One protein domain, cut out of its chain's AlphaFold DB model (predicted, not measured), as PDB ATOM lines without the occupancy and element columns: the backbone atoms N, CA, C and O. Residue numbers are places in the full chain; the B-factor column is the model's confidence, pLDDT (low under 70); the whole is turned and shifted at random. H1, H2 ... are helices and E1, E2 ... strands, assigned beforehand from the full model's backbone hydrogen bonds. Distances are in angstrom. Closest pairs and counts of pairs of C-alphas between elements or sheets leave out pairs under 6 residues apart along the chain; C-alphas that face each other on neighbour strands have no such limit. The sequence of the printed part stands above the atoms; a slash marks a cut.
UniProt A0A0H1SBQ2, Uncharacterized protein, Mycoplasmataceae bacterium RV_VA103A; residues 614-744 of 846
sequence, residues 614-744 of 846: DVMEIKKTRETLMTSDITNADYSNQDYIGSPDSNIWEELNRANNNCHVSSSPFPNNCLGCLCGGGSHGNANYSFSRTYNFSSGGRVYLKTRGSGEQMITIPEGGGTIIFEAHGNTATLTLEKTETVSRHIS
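What this domain is: This is residues 614 to 744 of the 846 residues of an uncharacterized protein of Mycoplasmataceae bacterium RV_VA103A (UniProt A0A0H1SBQ2). A small sandwich of two four-stranded sheets, with H1 packed on both, has one long arm: a twisted two-stranded ribbon in which residues 614 to 621 of E1 pair with residues 735 to 742 of E8 beyond the sandwich. The arm makes the longest axis, while the loops 656 to 669 and 674 to 685 lie in the sandwich part. The printed part has 131 residues and is mostly strand, in the order E1 E2 H1 E3 E4 E5 E6 E7 E8; the sheets run E1 - E8 - E7 - E4 and E3 - E2 - E5 - E6, both all antiparallel. It is compact by its radius of gyration of the C-alphas, 16.1 A, yet elongated, spanning 59 by 33 by 23 A.

How they stand to each other: E1, residues 614 to 629, is an edge strand antiparallel to E8, residues 728 to 743, with N 615 and O 741 2.8 A apart, within hydrogen-bond range. E2, residues 640 to 642, is antiparallel to E5, residues 697 to 703, with N 642 and O 700 at 2.9 A. H1, residues 646 to 655, is on both sheets, its height over the second 7.5 A; it lies over E2 and runs along the strands, at 17 degrees to E2 on the local plane. H1 and that sheet make two layers, a helix on one face of a sheet. Every O i to N i+4 pair of H1 is within hydrogen-bond range. E3, residues 670 to 673, is antiparallel to E2, with N 671 and O 641 at 3.2 A. E4, residues 686 to 693, comes closest to H1 at the C-alphas of Tyr 691 and Ala 655, 6.3 A. E5 and E6, residues 707 to 713, form a hairpin, with N 699 and O 711 at 2.8 A. E7, residues 718 to 725, is antiparallel to E4, with N 689 and O 722 at 2.8 A, and forms a hairpin with E8, with N 721 and O 732 at 2.8 A. The sheets make a sandwich, two sheets face to face, their facing parts 10.4 A centre to centre. The first sheet is twisted.

Where its parts are: E1 begins at C-alpha 614 (173.188, 164.170, 180.201) and is 45.3 A long. H1 is 14.2 A long and starts at C-alpha 646 (187.917, 151.465, 215.292). E4 is 23.2 A, E7 22.6 A, E5 20.0 A and E6 19.7 A long; E2 and E3 are shorter. E8, 43.4 A long, ends at C-alpha 743 (174.937, 162.330, 174.545).

The domain as a whole: The C-alphas of Ser 663 and Ser 744 are the farthest apart, 60.0 A. The printed part has no cut; the links H1 to E3 and E3 to E4 are long. Its mean pLDDT is 75.4, and residues 614 to 619, 634 to 638, 657 to 681 and 738 to 744 are under 70.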
ATOM      1  N   ASP A 614     172.223 164.542 179.170       40.69
ATOM      2  CA  ASP A 614     173.188 164.170 180.201       40.69
ATOM      3  C   ASP A 614     172.699 162.904 180.909       40.69
ATOM      4  O   ASP A 614     171.732 162.912 181.676       40.69
ATOM      5  N   VAL A 615     173.367 161.786 180.636       45.97
ATOM      6  CA  VAL A 615     173.077 160.497 181.262       45.97
ATOM      7  C   VAL A 615     174.033 160.286 182.423       45.97
ATOM      8  O   VAL A 615     175.238 160.152 182.229       45.97
ATOM      9  N   MET A 616     173.493 160.192 183.639       44.06
ATOM     10  CA  MET A 616     174.231 159.615 184.762       44.06
ATOM     11  C   MET A 616     174.070 158.097 184.749       44.06
ATOM     12  O   MET A 616     173.026 157.551 185.117       44.06
ATOM     13  N   GLU A 617     175.126 157.412 184.336       58.31
ATOM     14  CA  GLU A 617     175.252 155.966 184.405       58.31
ATOM     15  C   GLU A 617     175.870 155.575 185.753       58.31
ATOM     16  O   GLU A 617     176.958 156.017 186.109       58.31
ATOM     17  N   ILE A 618     175.181 154.732 186.524       61.31
ATOM     18  CA  ILE A 618     175.731 154.166 187.761       61.31
ATOM     19  C   ILE A 618     176.309 152.790 187.425       61.31
ATOM     20  O   ILE A 618     175.585 151.787 187.392       61.31
ATOM     21  N   LYS A 619     177.617 152.736 187.177       69.88
ATOM     22  CA  LYS A 619     178.341 151.492 186.934       69.88
ATOM     23  C   LYS A 619     178.720 150.879 188.276       69.88
ATOM     24  O   LYS A 619     179.434 151.475 189.073       69.88
ATOM     25  N   LYS A 620     178.222 149.672 188.538       76.31
ATOM     26  CA  LYS A 620     178.706 148.871 189.666       76.31
ATOM     27  C   LYS A 620     179.720 147.877 189.138       76.31
ATOM     28  O   LYS A 620     179.362 147.076 188.277       76.31
ATOM     29  N   THR A 621     180.945 147.950 189.627       80.56
ATOM     30  CA  THR A 621     181.997 146.974 189.354       80.56
ATOM     31  C   THR A 621     182.221 146.150 190.614       80.56
ATOM     32  O   THR A 621     182.210 146.675 191.726       80.56
ATOM     33  N   ARG A 622     182.356 144.836 190.443       87.69
ATOM     34  CA  ARG A 622     182.691 143.913 191.525       87.69
ATOM     35  C   ARG A 622     184.120 143.458 191.328       87.69
ATOM     36  O   ARG A 622     184.472 142.973 190.258       87.69
ATOM     37  N   GLU A 623     184.923 143.643 192.357       88.06
ATOM     38  CA  GLU A 623     186.311 143.221 192.401       88.06
ATOM     39  C   GLU A 623     186.450 142.219 193.542       88.06
ATOM     40  O   GLU A 623     186.278 142.578 194.709       88.06
ATOM     41  N   THR A 624     186.709 140.952 193.220       88.69
ATOM     42  CA  THR A 624     187.016 139.945 194.239       88.69
ATOM     43  C   THR A 624     188.363 140.301 194.851       88.69
ATOM     44  O   THR A 624     189.393 140.170 194.197       88.69
ATOM     45  N   LEU A 625     188.352 140.774 196.095       85.75
ATOM     46  CA  LEU A 625     189.570 141.172 196.793       85.75
ATOM     47  C   LEU A 625     190.338 139.958 197.306       85.75
ATOM     48  O   LEU A 625     191.560 139.998 197.410       85.75
ATOM     49  N   MET A 626     189.622 138.890 197.656       86.62
ATOM     50  CA  MET A 626     190.226 137.684 198.203       86.62
ATOM     51  C   MET A 626     189.302 136.468 198.117       86.62
ATOM     52  O   MET A 626     188.074 136.595 198.107       86.62
ATOM     53  N   THR A 627     189.932 135.294 198.149       88.44
ATOM     54  CA  THR A 627     189.295 133.981 198.250       88.44
ATOM     55  C   THR A 627     190.003 133.177 199.342       88.44
ATOM     56  O   THR A 627     191.230 133.141 199.385       88.44
ATOM     57  N   SER A 628     189.243 132.524 200.216       85.06
ATOM     58  CA  SER A 628     189.735 131.760 201.361       85.06
ATOM     59  C   SER A 628     189.084 130.379 201.419       85.06
ATOM     60  O   SER A 628     187.892 130.226 201.164       85.06
ATOM     61  N   ASP A 629     189.859 129.379 201.817       85.50
ATOM     62  CA  ASP A 629     189.389 128.044 202.179       85.50
ATOM     63  C   ASP A 629     188.764 128.080 203.582       85.50
ATOM     64  O   ASP A 629     189.404 128.467 204.565       85.50
ATOM     65  N   ILE A 630     187.496 127.683 203.663       81.44
ATOM     66  CA  ILE A 630     186.708 127.591 204.895       81.44
ATOM     67  C   ILE A 630     186.308 126.147 205.229       81.44
ATOM     68  O   ILE A 630     185.416 125.947 206.052       81.44
ATOM     69  N   THR A 631     186.957 125.136 204.636       81.19
ATOM     70  CA  THR A 631     186.672 123.704 204.872       81.19
ATOM     71  C   THR A 631     186.619 123.370 206.366       81.19
ATOM     72  O   THR A 631     185.728 122.657 206.821       81.19
ATOM     73  N   ASN A 632     187.540 123.942 207.148       74.06
ATOM     74  CA  ASN A 632     187.663 123.710 208.591       74.06
ATOM     75  C   ASN A 632     187.181 124.890 209.449       74.06
ATOM     76  O   ASN A 632     187.503 124.939 210.641       74.06
ATOM     77  N   ALA A 633     186.453 125.839 208.847       72.94
ATOM     78  CA  ALA A 633     185.912 126.973 209.576       72.94
ATOM     79  C   ALA A 633     184.793 126.506 210.517       72.94
ATOM     80  O   ALA A 633     183.857 125.821 210.089       72.94
ATOM     81  N   ASP A 634     184.883 126.872 211.793       66.06
ATOM     82  CA  ASP A 634     183.922 126.472 212.825       66.06
ATOM     83  C   ASP A 634     183.451 127.657 213.690       66.06
ATOM     84  O   ASP A 634     183.632 128.825 213.346       66.06
ATOM     85  N   TYR A 635     182.785 127.358 214.813       62.62
ATOM     86  CA  TYR A 635     182.362 128.367 215.790       62.62
ATOM     87  C   TYR A 635     183.508 128.915 216.660       62.62
ATOM     88  O   TYR A 635     183.261 129.623 217.640       62.62
ATOM     89  N   SER A 636     184.762 128.560 216.386       61.88
ATOM     90  CA  SER A 636     185.867 129.017 217.211       61.88
ATOM     91  C   SER A 636     186.172 130.485 216.968       61.88
ATOM     92  O   SER A 636     185.931 131.067 215.914       61.88
ATOM     93  N   ASN A 637     186.812 131.071 217.963       61.66
ATOM     94  CA  ASN A 637     187.426 132.385 217.897       61.66
ATOM     95  C   ASN A 637     188.645 132.467 216.961       61.66
ATOM     96  O   ASN A 637     189.314 133.499 216.932       61.66
ATOM     97  N   GLN A 638     188.979 131.388 216.252       69.62
ATOM     98  CA  GLN A 638     190.098 131.359 215.316       69.62
ATOM     99  C   GLN A 638     189.680 131.790 213.906       69.62
ATOM    100  O   GLN A 638     190.544 132.246 213.160       69.62
ATOM    101  N   ASP A 639     188.385 131.698 213.578       76.25
ATOM    102  CA  ASP A 639     187.821 132.082 212.284       76.25
ATOM    103  C   ASP A 639     186.973 133.360 212.419       76.25
ATOM    104  O   ASP A 639     185.869 133.330 212.973       76.25
ATOM    105  N   TYR A 640     187.465 134.498 211.924       78.69
ATOM    106  CA  TYR A 640     186.809 135.797 212.120       78.69
ATOM    107  C   TYR A 640     186.944 136.756 210.938       78.69
ATOM    108  O   TYR A 640     187.886 136.684 210.149       78.69
ATOM    109  N   ILE A 641     186.019 137.719 210.886       82.56
ATOM    110  CA  ILE A 641     186.208 139.001 210.203       82.56
ATOM    111  C   ILE A 641     186.375 140.094 211.264       82.56
ATOM    112  O   ILE A 641     185.627 140.150 212.246       82.56
ATOM    113  N   GLY A 642     187.379 140.946 211.099       83.94
ATOM    114  CA  GLY A 642     187.713 141.979 212.076       83.94
ATOM    115  C   GLY A 642     188.453 143.154 211.459       83.94
ATOM    116  O   GLY A 642     188.779 143.153 210.275       83.94
ATOM    117  N   SER A 643     188.711 144.181 212.263       85.81
ATOM    118  CA  SER A 643     189.525 145.324 211.848       85.81
ATOM    119  C   SER A 643     190.220 145.958 213.052       85.81
ATOM    120  O   SER A 643     189.560 146.176 214.064       85.81
ATOM    121  N   PRO A 644     191.520 146.294 212.977       83.50
ATOM    122  CA  PRO A 644     192.184 147.098 213.997       83.50
ATOM    123  C   PRO A 644     191.699 148.557 213.993       83.50
ATOM    124  O   PRO A 644     191.879 149.251 214.991       83.50
ATOM    125  N   ASP A 645     191.079 149.016 212.903       86.19
ATOM    126  CA  ASP A 645     190.614 150.388 212.753       86.19
ATOM    127  C   ASP A 645     189.228 150.526 213.406       86.19
ATOM    128  O   ASP A 645     188.259 149.894 212.984       86.19
ATOM    129  N   SER A 646     189.119 151.364 214.444       82.44
ATOM    130  CA  SER A 646     187.917 151.465 215.292       82.44
ATOM    131  C   SER A 646     186.637 151.760 214.506       82.44
ATOM    132  O   SER A 646     185.593 151.179 214.789       82.44
ATOM    133  N   ASN A 647     186.718 152.620 213.489       85.25
ATOM    134  CA  ASN A 647     185.561 153.010 212.681       85.25
ATOM    135  C   ASN A 647     185.060 151.844 211.816       85.25
ATOM    136  O   ASN A 647     183.863 151.572 211.765       85.25
ATOM    137  N   ILE A 648     185.985 151.112 211.189       87.38
ATOM    138  CA  ILE A 648     185.672 149.919 210.393       87.38
ATOM    139  C   ILE A 648     185.118 148.823 211.300       87.38
ATOM    140  O   ILE A 648     184.142 148.158 210.950       87.38
ATOM    141  N   TRP A 649     185.695 148.660 212.491       84.56
ATOM    142  CA  TRP A 649     185.186 147.720 213.474       84.56
ATOM    143  C   TRP A 649     183.751 148.045 213.905       84.56
ATOM    144  O   TRP A 649     182.914 147.148 213.917       84.56
ATOM    145  N   GLU A 650     183.426 149.303 214.207       81.25
ATOM    146  CA  GLU A 650     182.060 149.703 214.571       81.25
ATOM    147  C   GLU A 650     181.052 149.450 213.439       81.25
ATOM    148  O   GLU A 650     179.910 149.057 213.696       81.25
ATOM    149  N   GLU A 651     181.459 149.639 212.182       85.44
ATOM    150  CA  GLU A 651     180.625 149.366 211.008       85.44
ATOM    151  C   GLU A 651     180.412 147.863 210.789       85.44
ATOM    152  O   GLU A 651     179.272 147.429 210.575       85.44
ATOM    153  N   LEU A 652     181.461 147.049 210.957       82.62
ATOM    154  CA  LEU A 652     181.339 145.592 211.049       82.62
ATOM    155  C   LEU A 652     180.407 145.197 212.207       82.62
ATOM    156  O   LEU A 652     179.574 144.301 212.051       82.62
ATOM    157  N   ASN A 653     180.512 145.870 213.359       77.38
ATOM    158  CA  ASN A 653     179.756 145.555 214.576       77.38
ATOM    159  C   ASN A 653     178.261 145.776 214.379       77.38
ATOM    160  O   ASN A 653     177.429 144.910 214.673       77.38
ATOM    161  N   ARG A 654     177.941 146.920 213.774       76.44
ATOM    162  CA  ARG A 654     176.587 147.311 213.400       76.44
ATOM    163  C   ARG A 654     175.975 146.334 212.398       76.44
ATOM    164  O   ARG A 654     174.823 145.948 212.572       76.44
ATOM    165  N   ALA A 655     176.731 145.909 211.384       74.44
ATOM    166  CA  ALA A 655     176.265 144.940 210.389       74.44
ATOM    167  C   ALA A 655     176.034 143.536 210.982       74.44
ATOM    168  O   ALA A 655     175.170 142.793 210.518       74.44
ATOM    169  N   ASN A 656     176.780 143.184 212.031       71.62
ATOM    170  CA  ASN A 656     176.748 141.876 212.683       71.62
ATOM    171  C   ASN A 656     175.860 141.824 213.943       71.62
ATOM    172  O   ASN A 656     175.961 140.864 214.705       71.62
ATOM    173  N   ASN A 657     174.975 142.809 214.158       68.00
ATOM    174  CA  ASN A 657     174.045 142.884 215.298       68.00
ATOM    175  C   ASN A 657     174.719 142.745 216.683       68.00
ATOM    176  O   ASN A 657     174.129 142.170 217.597       68.00
ATOM    177  N   ASN A 658     175.934 143.273 216.862       59.88
ATOM    178  CA  ASN A 658     176.681 143.206 218.126       59.88
ATOM    179  C   ASN A 658     177.024 141.782 218.621       59.88
ATOM    180  O   ASN A 658     177.119 141.538 219.827       59.88
ATOM    181  N   CYS A 659     177.225 140.822 217.713       57.66
ATOM    182  CA  CYS A 659     177.683 139.474 218.068       57.66
ATOM    183  C   CYS A 659     179.173 139.466 218.471       57.66
ATOM    184  O   CYS A 659     180.056 139.225 217.647       57.66
ATOM    185  N   HIS A 660     179.463 139.717 219.748       52.88
ATOM    186  CA  HIS A 660     180.825 139.696 220.286       52.88
ATOM    187  C   HIS A 660     181.397 138.273 220.392       52.88
ATOM    188  O   HIS A 660     180.748 137.376 220.930       52.88
ATOM    189  N   VAL A 661     182.651 138.091 219.965       50.44
ATOM    190  CA  VAL A 661     183.471 136.924 220.331       50.44
ATOM    191  C   VAL A 661     184.514 137.413 221.329       50.44
ATOM    192  O   VAL A 661     185.324 138.282 221.019       50.44
ATOM    193  N   SER A 662     184.484 136.888 222.550       47.28
ATOM    194  CA  SER A 662     185.273 137.374 223.692       47.28
ATOM    195  C   SER A 662     186.778 137.064 223.626       47.28
ATOM    196  O   SER A 662     187.488 137.310 224.594       47.28
ATOM    197  N   SER A 663     187.283 136.497 222.529       52.44
ATOM    198  CA  SER A 663     188.645 135.947 222.451       52.44
ATOM    199  C   SER A 663     189.308 136.168 221.086       52.44
ATOM    200  O   SER A 663     189.852 135.253 220.471       52.44
ATOM    201  N   SER A 664     189.252 137.416 220.632       51.28
ATOM    202  CA  SER A 664     189.977 137.943 219.476       51.28
ATOM    203  C   SER A 664     191.464 138.199 219.789       51.28
ATOM    204  O   SER A 664     191.753 138.697 220.877       51.28
ATOM    205  N   PRO A 665     192.407 137.965 218.850       53.97
ATOM    206  CA  PRO A 665     193.796 138.419 218.990       53.97
ATOM    207  C   PRO A 665     193.936 139.950 218.914       53.97
ATOM    208  O   PRO A 665     194.927 140.501 219.383       53.97
ATOM    209  N   PHE A 666     192.931 140.646 218.377       55.66
ATOM    210  CA  PHE A 666     192.801 142.095 218.487       55.66
ATOM    211  C   PHE A 666     191.916 142.414 219.698       55.66
ATOM    212  O   PHE A 666     190.740 142.029 219.672       55.66
ATOM    213  N   PRO A 667     192.414 143.085 220.750       50.00
ATOM    214  CA  PRO A 667     191.583 143.446 221.891       50.00
ATOM    215  C   PRO A 667     190.365 144.231 221.384       50.00
ATOM    216  O   PRO A 667     190.507 145.309 220.823       50.00
ATOM    217  N   ASN A 668     189.176 143.645 221.551       49.16
ATOM    218  CA  ASN A 668     187.861 144.198 221.201       49.16
ATOM    219  C   ASN A 668     187.447 144.226 219.718       49.16
ATOM    220  O   ASN A 668     186.350 144.697 219.450       49.16
ATOM    221  N   ASN A 669     188.223 143.665 218.780       51.00
ATOM    222  CA  ASN A 669     188.070 144.006 217.357       51.00
ATOM    223  C   ASN A 669     187.651 142.877 216.376       51.00
ATOM    224  O   ASN A 669     187.734 143.055 215.157       51.00
ATOM    225  N   CYS A 670     187.148 141.738 216.868       52.19
ATOM    226  CA  CYS A 670     186.574 140.678 216.016       52.19
ATOM    227  C   CYS A 670     185.090 140.447 216.281       52.19
ATOM    228  O   CYS A 670     184.623 140.526 217.420       52.19
ATOM    229  N   LEU A 671     184.361 140.121 215.214       54.25
ATOM    230  CA  LEU A 671     182.913 139.954 215.225       54.25
ATOM    231  C   LEU A 671     182.484 138.639 214.604       54.25
ATOM    232  O   LEU A 671     182.564 138.479 213.393       54.25
ATOM    233  N   GLY A 672     181.937 137.770 215.454       55.31
ATOM    234  CA  GLY A 672     181.260 136.523 215.108       55.31
ATOM    235  C   GLY A 672     182.071 135.511 214.292       55.31
ATOM    236  O   GLY A 672     183.064 135.817 213.642       55.31
ATOM    237  N   CYS A 673     181.608 134.266 214.296       59.16
ATOM    238  CA  CYS A 673     182.127 133.235 213.406       59.16
ATOM    239  C   CYS A 673     181.748 133.598 211.964       59.16
ATOM    240  O   CYS A 673     180.566 133.829 211.681       59.16
ATOM    241  N   LEU A 674     182.730 133.600 211.058       62.25
ATOM    242  CA  LEU A 674     182.586 133.960 209.637       62.25
ATOM    243  C   LEU A 674     181.405 133.307 208.921       62.25
ATOM    244  O   LEU A 674     180.851 133.862 207.978       62.25
ATOM    245  N   CYS A 675     181.023 132.121 209.381       60.88
ATOM    246  CA  CYS A 675     180.061 131.263 208.714       60.88
ATOM    247  C   CYS A 675     178.805 130.994 209.557       60.88
ATOM    248  O   CYS A 675     178.201 129.940 209.392       60.88
ATOM    249  N   GLY A 676     178.460 131.828 210.552       57.53
ATOM    250  CA  GLY A 676     177.342 131.518 211.469       57.53
ATOM    251  C   GLY A 676     177.403 130.086 212.045       57.53
ATOM    252  O   GLY A 676     176.363 129.499 212.319       57.53
ATOM    253  N   GLY A 677     178.632 129.548 212.110       55.00
ATOM    254  CA  GLY A 677     179.082 128.161 212.288       55.00
ATOM    255  C   GLY A 677     178.411 127.046 211.474       55.00
ATOM    256  O   GLY A 677     178.002 126.024 212.020       55.00
ATOM    257  N   GLY A 678     178.345 127.208 210.153       55.28
ATOM    258  CA  GLY A 678     177.750 126.212 209.260       55.28
ATOM    259  C   GLY A 678     178.664 125.557 208.221       55.28
ATOM    260  O   GLY A 678     178.166 124.659 207.545       55.28
ATOM    261  N   SER A 679     179.940 125.957 208.074       67.44
ATOM    262  CA  SER A 679     180.801 125.375 207.027       67.44
ATOM    263  C   SER A 679     181.115 123.906 207.324       67.44
ATOM    264  O   SER A 679     180.548 123.063 206.655       67.44
ATOM    265  N   HIS A 680     181.916 123.555 208.343       68.94
ATOM    266  CA  HIS A 680     182.177 122.157 208.774       68.94
ATOM    267  C   HIS A 680     182.369 121.119 207.634       68.94
ATOM    268  O   HIS A 680     181.944 119.968 207.758       68.94
ATOM    269  N   GLY A 681     182.972 121.511 206.507       67.75
ATOM    270  CA  GLY A 681     183.122 120.653 205.325       67.75
ATOM    271  C   GLY A 681     181.817 120.330 204.577       67.75
ATOM    272  O   GLY A 681     181.786 119.435 203.733       67.75
ATOM    273  N   ASN A 682     180.720 121.023 204.881       76.12
ATOM    274  CA  ASN A 682     179.449 120.922 204.187       76.12
ATOM    275  C   ASN A 682     179.545 121.636 202.836       76.12
ATOM    276  O   ASN A 682     179.366 122.848 202.734       76.12
ATOM    277  N   ALA A 683     179.741 120.854 201.776       77.00
ATOM    278  CA  ALA A 683     179.805 121.351 200.403       77.00
ATOM    279  C   ALA A 683     178.552 122.137 199.954       77.00
ATOM    280  O   ALA A 683     178.633 122.901 198.998       77.00
ATOM    281  N   ASN A 684     177.416 121.992 200.648       80.12
ATOM    282  CA  ASN A 684     176.171 122.711 200.353       80.12
ATOM    283  C   ASN A 684     175.966 123.962 201.222       80.12
ATOM    284  O   ASN A 684     174.893 124.568 201.184       80.12
ATOM    285  N   TYR A 685     176.944 124.332 202.051       80.50
ATOM    286  CA  TYR A 685     176.852 125.531 202.871       80.50
ATOM    287  C   TYR A 685     176.793 126.781 201.982       80.50
ATOM    288  O   TYR A 685     177.554 126.912 201.029       80.50
ATOM    289  N   SER A 686     175.876 127.702 202.282       82.81
ATOM    290  CA  SER A 686     175.804 128.993 201.603       82.81
ATOM    291  C   SER A 686     175.478 130.097 202.593       82.81
ATOM    292  O   SER A 686     174.541 129.985 203.387       82.81
ATOM    293  N   PHE A 687     176.255 131.170 202.541       83.75
ATOM    294  CA  PHE A 687     176.063 132.352 203.362       83.75
ATOM    295  C   PHE A 687     176.597 133.574 202.643       83.75
ATOM    296  O   PHE A 687     177.669 133.534 202.061       83.75
ATOM    297  N   SER A 688     175.867 134.678 202.714       86.69
ATOM    298  CA  SER A 688     176.310 135.953 202.166       86.69
ATOM    299  C   SER A 688     175.987 137.058 203.159       86.69
ATOM    300  O   SER A 688     174.927 137.056 203.799       86.69
ATOM    301  N   ARG A 689     176.921 137.992 203.326       85.62
ATOM    302  CA  ARG A 689     176.764 139.166 204.177       85.62
ATOM    303  C   ARG A 689     177.414 140.378 203.530       85.62
ATOM    304  O   ARG A 689     178.551 140.329 203.077       85.62
ATOM    305  N   THR A 690     176.687 141.487 203.538       88.38
ATOM    306  CA  THR A 690     177.142 142.760 202.977       88.38
ATOM    307  C   THR A 690     177.472 143.747 204.091       88.38
ATOM    308  O   THR A 690     176.666 143.966 204.996       88.38
ATOM    309  N   TYR A 691     178.636 144.373 203.984       86.88
ATOM    310  CA  TYR A 691     179.148 145.415 204.860       86.88
ATOM    311  C   TYR A 691     179.257 146.714 204.065       86.88
ATOM    312  O   TYR A 691     179.856 146.744 202.991       86.88
ATOM    313  N   ASN A 692     178.662 147.788 204.575       89.69
ATOM    314  CA  ASN A 692     178.741 149.106 203.950       89.69
ATOM    315  C   ASN A 692     179.650 149.979 204.801       89.69
ATOM    316  O   ASN A 692     179.293 150.279 205.940       89.69
ATOM    317  N   PHE A 693     180.788 150.367 204.237       89.19
ATOM    318  CA  PHE A 693     181.783 151.177 204.915       89.19
ATOM    319  C   PHE A 693     181.714 152.625 204.455       89.19
ATOM    320  O   PHE A 693     181.669 152.884 203.249       89.19
ATOM    321  N   SER A 694     181.702 153.564 205.403       88.25
ATOM    322  CA  SER A 694     181.674 155.004 205.103       88.25
ATOM    323  C   SER A 694     183.063 155.643 205.018       88.25
ATOM    324  O   SER A 694     183.190 156.768 204.539       88.25
ATOM    325  N   SER A 695     184.103 154.919 205.437       88.50
ATOM    326  CA  SER A 695     185.505 155.337 205.364       88.50
ATOM    327  C   SER A 695     186.409 154.180 204.944       88.50
ATOM    328  O   SER A 695     186.042 153.014 205.090       88.50
ATOM    329  N   GLY A 696     187.605 154.499 204.452       90.12
ATOM    330  CA  GLY A 696     188.654 153.507 204.222       90.12
ATOM    331  C   GLY A 696     189.274 152.961 205.503       90.12
ATOM    332  O   GLY A 696     189.131 153.531 206.585       90.12
ATOM    333  N   GLY A 697     189.973 151.840 205.363       90.56
ATOM    334  CA  GLY A 697     190.636 151.136 206.459       90.56
ATOM    335  C   GLY A 697     190.927 149.684 206.101       90.56
ATOM    336  O   GLY A 697     190.737 149.264 204.962       90.56
ATOM    337  N   ARG A 698     191.420 148.904 207.055       90.31
ATOM    338  CA  ARG A 698     191.851 147.519 206.850       90.31
ATOM    339  C   ARG A 698     190.845 146.552 207.440       90.31
ATOM    340  O   ARG A 698     190.501 146.657 208.612       90.31
ATOM    341  N   VAL A 699     190.424 145.568 206.661       88.38
ATOM    342  CA  VAL A 699     189.629 144.433 207.135       88.38
ATOM    343  C   VAL A 699     190.503 143.189 207.105       88.38
ATOM    344  O   VAL A 699     191.228 142.941 206.146       88.38
ATOM    345  N   TYR A 700     190.440 142.415 208.175       86.38
ATOM    346  CA  TYR A 700     191.146 141.157 208.331       86.38
ATOM    347  C   TYR A 700     190.136 140.025 208.271       86.38
ATOM    348  O   TYR A 700     189.132 140.040 208.985       86.38
ATOM    349  N   LEU A 701     190.423 139.044 207.428       84.50
ATOM    350  CA  LEU A 701     189.713 137.782 207.351       84.50
ATOM    351  C   LEU A 701     190.686 136.694 207.790       84.50
ATOM    352  O   LEU A 701     191.690 136.455 207.124       84.50
ATOM    353  N   LYS A 702     190.397 136.035 208.908       81.88
ATOM    354  CA  LYS A 702     191.182 134.898 209.373       81.88
ATOM    355  C   LYS A 702     190.378 133.629 209.251       81.88
ATOM    356  O   LYS A 702     189.286 133.543 209.801       81.88
ATOM    357  N   THR A 703     190.946 132.650 208.566       78.81
ATOM    358  CA  THR A 703     190.430 131.287 208.519       78.81
ATOM    359  C   THR A 703     191.544 130.321 208.902       78.81
ATOM    360  O   THR A 703     192.721 130.576 208.653       78.81
ATOM    361  N   ARG A 704     191.215 129.175 209.491       75.44
ATOM    362  CA  ARG A 704     192.214 128.121 209.733       75.44
ATOM    363  C   ARG A 704     192.792 127.546 208.443       75.44
ATOM    364  O   ARG A 704     193.956 127.160 208.432       75.44
ATOM    365  N   GLY A 705     191.978 127.464 207.387       74.75
ATOM    366  CA  GLY A 705     192.376 126.896 206.098       74.75
ATOM    367  C   GLY A 705     193.360 127.779 205.333       74.75
ATOM    368  O   GLY A 705     194.282 127.265 204.709       74.75
ATOM    369  N   SER A 706     193.202 129.104 205.406       78.62
ATOM    370  CA  SER A 706     194.018 130.045 204.620       78.62
ATOM    371  C   SER A 706     194.804 131.063 205.440       78.62
ATOM    372  O   SER A 706     195.453 131.934 204.861       78.62
ATOM    373  N   GLY A 707     194.782 130.953 206.768       81.75
ATOM    374  CA  GLY A 707     195.450 131.888 207.664       81.75
ATOM    375  C   GLY A 707     194.739 133.236 207.763       81.75
ATOM    376  O   GLY A 707     193.569 133.388 207.413       81.75
ATOM    377  N   GLU A 708     195.456 134.223 208.297       85.38
ATOM    378  CA  GLU A 708     194.993 135.608 208.323       85.38
ATOM    379  C   GLU A 708     195.358 136.311 207.018       85.38
ATOM    380  O   GLU A 708     196.502 136.272 206.572       85.38
ATOM    381  N   GLN A 709     194.375 136.975 206.431       86.12
ATOM    382  CA  GLN A 709     194.511 137.766 205.223       86.12
ATOM    383  C   GLN A 709     193.933 139.158 205.483       86.12
ATOM    384  O   GLN A 709     192.998 139.319 206.269       86.12
ATOM    385  N   MET A 710     194.502 140.170 204.836       89.25
ATOM    386  CA  MET A 710     194.140 141.570 205.034       89.25
ATOM    387  C   MET A 710     193.760 142.197 203.700       89.25
ATOM    388  O   MET A 710     194.437 141.987 202.695       89.25
ATOM    389  N   ILE A 711     192.690 142.982 203.715       88.31
ATOM    390  CA  ILE A 711     192.224 143.779 202.586       88.31
ATOM    391  C   ILE A 711     192.072 145.245 202.991       88.31
ATOM    392  O   ILE A 711     191.651 145.561 204.106       88.31
ATOM    393  N   THR A 712     192.377 146.148 202.062       90.38
ATOM    394  CA  THR A 712     192.243 147.595 202.267       90.38
ATOM    395  C   THR A 712     190.991 148.114 201.567       90.38
ATOM    396  O   THR A 712     190.823 147.952 200.359       90.38
ATOM    397  N   ILE A 713     190.120 148.770 202.327       88.25
ATOM    398  CA  ILE A 713     188.964 149.519 201.838       88.25
ATOM    399  C   ILE A 713     189.454 150.886 201.341       88.25
ATOM    400  O   ILE A 713     190.200 151.546 202.072       88.25
ATOM    401  N   PRO A 714     189.033 151.342 200.146       87.19
ATOM    402  CA  PRO A 714     189.362 152.676 199.644       87.19
ATOM    403  C   PRO A 714     188.993 153.787 200.634       87.19
ATOM    404  O   PRO A 714     187.990 153.675 201.331       87.19
ATOM    405  N   GLU A 715     189.748 154.892 200.654       86.62
ATOM    406  CA  GLU A 715     189.545 156.013 201.596       86.62
ATOM    407  C   GLU A 715     188.104 156.547 201.634       86.62
ATOM    408  O   GLU A 715     187.598 156.876 202.706       86.62
ATOM    409  N   GLY A 716     187.421 156.566 200.484       83.19
ATOM    410  CA  GLY A 716     186.020 156.984 200.352       83.19
ATOM    411  C   GLY A 716     184.978 155.965 200.834       83.19
ATOM    412  O   GLY A 716     183.788 156.174 200.605       83.19
ATOM    413  N   GLY A 717     185.402 154.863 201.457       87.00
ATOM    414  CA  GLY A 717     184.536 153.754 201.836       87.00
ATOM    415  C   GLY A 717     184.201 152.833 200.661       87.00
ATOM    416  O   GLY A 717     184.828 152.861 199.600       87.00
ATOM    417  N   GLY A 718     183.210 151.969 200.856       88.31
ATOM    418  CA  GLY A 718     182.812 150.995 199.846       88.31
ATOM    419  C   GLY A 718     181.850 149.944 200.375       88.31
ATOM    420  O   GLY A 718     181.617 149.824 201.576       88.31
ATOM    421  N   THR A 719     181.266 149.171 199.463       90.69
ATOM    422  CA  THR A 719     180.434 148.021 199.824       90.69
ATOM    423  C   THR A 719     181.265 146.758 199.699       90.69
ATOM    424  O   THR A 719     181.718 146.430 198.610       90.69
ATOM    425  N   ILE A 720     181.464 146.041 200.795       88.88
ATOM    426  CA  ILE A 720     182.106 144.728 200.793       88.88
ATOM    427  C   ILE A 720     181.036 143.656 200.926       88.88
ATOM    428  O   ILE A 720     180.158 143.736 201.780       88.88
ATOM    429  N   ILE A 721     181.135 142.617 200.115       89.88
ATOM    430  CA  ILE A 721     180.267 141.450 200.145       89.88
ATOM    431  C   ILE A 721     181.142 140.256 200.507       89.88
ATOM    432  O   ILE A 721     182.059 139.919 199.769       89.88
ATOM    433  N   PHE A 722     180.880 139.642 201.655       87.88
ATOM    434  CA  PHE A 722     181.448 138.354 202.029       87.88
ATOM    435  C   PHE A 722     180.468 137.258 201.626       87.88
ATOM    436  O   PHE A 722     179.327 137.269 202.084       87.88
ATOM    437  N   GLU A 723     180.905 136.314 200.805       89.06
ATOM    438  CA  GLU A 723     180.108 135.173 200.362       89.06
ATOM    439  C   GLU A 723     180.861 133.892 200.687       89.06
ATOM    440  O   GLU A 723     182.065 133.806 200.517       89.06
ATOM    441  N   ALA A 724     180.159 132.887 201.175       86.12
ATOM    442  CA  ALA A 724     180.680 131.569 201.465       86.12
ATOM    443  C   ALA A 724     179.793 130.555 200.750       86.12
ATOM    444  O   ALA A 724     178.578 130.550 200.954       86.12
ATOM    445  N   HIS A 725     180.398 129.719 199.913       87.00
ATOM    446  CA  HIS A 725     179.746 128.665 199.148       87.00
ATOM    447  C   HIS A 725     180.582 127.385 199.238       87.00
ATOM    448  O   HIS A 725     181.738 127.338 198.816       87.00
ATOM    449  N   GLY A 726     179.993 126.345 199.824       86.56
ATOM    450  CA  GLY A 726     180.683 125.115 200.183       86.56
ATOM    451  C   GLY A 726     181.893 125.398 201.069       86.56
ATOM    452  O   GLY A 726     181.769 125.983 202.143       86.56
ATOM    453  N   ASN A 727     183.067 125.008 200.580       84.62
ATOM    454  CA  ASN A 727     184.340 125.130 201.285       84.62
ATOM    455  C   ASN A 727     185.121 126.403 200.927       84.62
ATOM    456  O   ASN A 727     186.280 126.547 201.314       84.62
ATOM    457  N   THR A 728     184.517 127.331 200.189       85.88
ATOM    458  CA  THR A 728     185.192 128.541 199.722       85.88
ATOM    459  C   THR A 728     184.435 129.777 200.175       85.88
ATOM    460  O   THR A 728     183.218 129.853 200.039       85.88
ATOM    461  N   ALA A 729     185.165 130.757 200.701       85.50
ATOM    462  CA  ALA A 729     184.661 132.093 200.958       85.50
ATOM    463  C   ALA A 729     185.348 133.111 200.051       85.50
ATOM    464  O   ALA A 729     186.562 133.070 199.874       85.50
ATOM    465  N   THR A 730     184.585 134.041 199.501       89.00
ATOM    466  CA  THR A 730     185.056 135.180 198.723       89.00
ATOM    467  C   THR A 730     184.674 136.467 199.432       89.00
ATOM    468  O   THR A 730     183.652 136.561 200.114       89.00
ATOM    469  N   LEU A 731     185.519 137.479 199.294       87.19
ATOM    470  CA  LEU A 731     185.236 138.809 199.806       87.19
ATOM    471  C   LEU A 731     185.450 139.798 198.661       87.19
ATOM    472  O   LEU A 731     186.546 139.938 198.121       87.19
ATOM    473  N   THR A 732     184.358 140.435 198.262       91.31
ATOM    474  CA  THR A 732     184.229 141.200 197.023       91.31
ATOM    475  C   THR A 732     183.934 142.652 197.351       91.31
ATOM    476  O   THR A 732     182.991 142.945 198.083       91.31
ATOM    477  N   LEU A 733     184.707 143.572 196.792       88.56
ATOM    478  CA  LEU A 733     184.426 144.998 196.849       88.56
ATOM    479  C   LEU A 733     183.528 145.381 195.674       88.56
ATOM    480  O   LEU A 733     183.910 145.277 194.512       88.56
ATOM    481  N   GLU A 734     182.323 145.839 195.981       89.38
ATOM    482  CA  GLU A 734     181.425 146.468 195.022       89.38
ATOM    483  C   GLU A 734     181.712 147.977 195.003       89.38
ATOM    484  O   GLU A 734     181.335 148.727 195.911       89.38
ATOM    485  N   LYS A 735     182.404 148.427 193.952       79.12
ATOM    486  CA  LYS A 735     182.620 149.845 193.655       79.12
ATOM    487  C   LYS A 735     181.428 150.363 192.863       79.12
ATOM    488  O   LYS A 735     180.966 149.732 191.915       79.12
ATOM    489  N   THR A 736     180.915 151.522 193.263       71.75
ATOM    490  CA  THR A 736     179.875 152.230 192.515       71.75
ATOM    491  C   THR A 736     180.497 153.471 191.893       71.75
ATOM    492  O   THR A 736     180.753 154.452 192.584       71.75
ATOM    493  N   GLU A 737     180.742 153.425 190.591       71.56
ATOM    494  CA  GLU A 737     181.191 154.565 189.799       71.56
ATOM    495  C   GLU A 737     179.972 155.258 189.188       71.56
ATOM    496  O   GLU A 737     179.107 154.619 188.590       71.56
ATOM    497  N   THR A 738     179.888 156.578 189.344       62.06
ATOM    498  CA  THR A 738     178.905 157.385 188.612       62.06
ATOM    499  C   THR A 738     179.612 157.997 187.412       62.06
ATOM    500  O   THR A 738     180.468 158.862 187.575       62.06
ATOM    501  N   VAL A 739     179.278 157.524 186.216       69.12
ATOM    502  CA  VAL A 739     179.790 158.037 184.948       69.12
ATOM    503  C   VAL A 739     178.744 158.978 184.371       69.12
ATOM    504  O   VAL A 739     177.660 158.553 183.981       69.12
ATOM    505  N   SER A 740     179.064 160.265 184.303       57.78
ATOM    506  CA  SER A 740     178.253 161.228 183.558       57.78
ATOM    507  C   SER A 740     178.684 161.200 182.095       57.78
ATOM    508  O   SER A 740     179.832 161.518 181.787       57.78
ATOM    509  N   ARG A 741     177.784 160.808 181.190       62.09
ATOM    510  CA  ARG A 741     178.000 160.880 179.740       62.09
ATOM    511  C   ARG A 741     177.104 161.951 179.141       62.09
ATOM    512  O   ARG A 741     175.898 161.937 179.365       62.09
ATOM    513  N   HIS A 742     177.696 162.824 178.338       57.66
ATOM    514  CA  HIS A 742     176.952 163.736 177.483       57.66
ATOM    515  C   HIS A 742     176.646 163.029 176.163       57.66
ATOM    516  O   HIS A 742     177.567 162.627 175.450       57.66
ATOM    517  N   ILE A 743     175.369 162.844 175.844       54.59
ATOM    518  CA  ILE A 743     174.937 162.330 174.545       54.59
ATOM    519  C   ILE A 743     174.549 163.536 173.692       54.59
ATOM    520  O   ILE A 743     173.564 164.214 173.992       54.59
ATOM    521  N   SER A 744     175.340 163.810 172.649       47.94
ATOM    522  CA  SER A 744     175.016 164.837 171.652       47.94
ATOM    523  C   SER A 744     173.755 164.439 170.881       47.94
ATOM    524  O   SER A 744     173.583 163.275 170.525       47.94
TER     525      SER A 744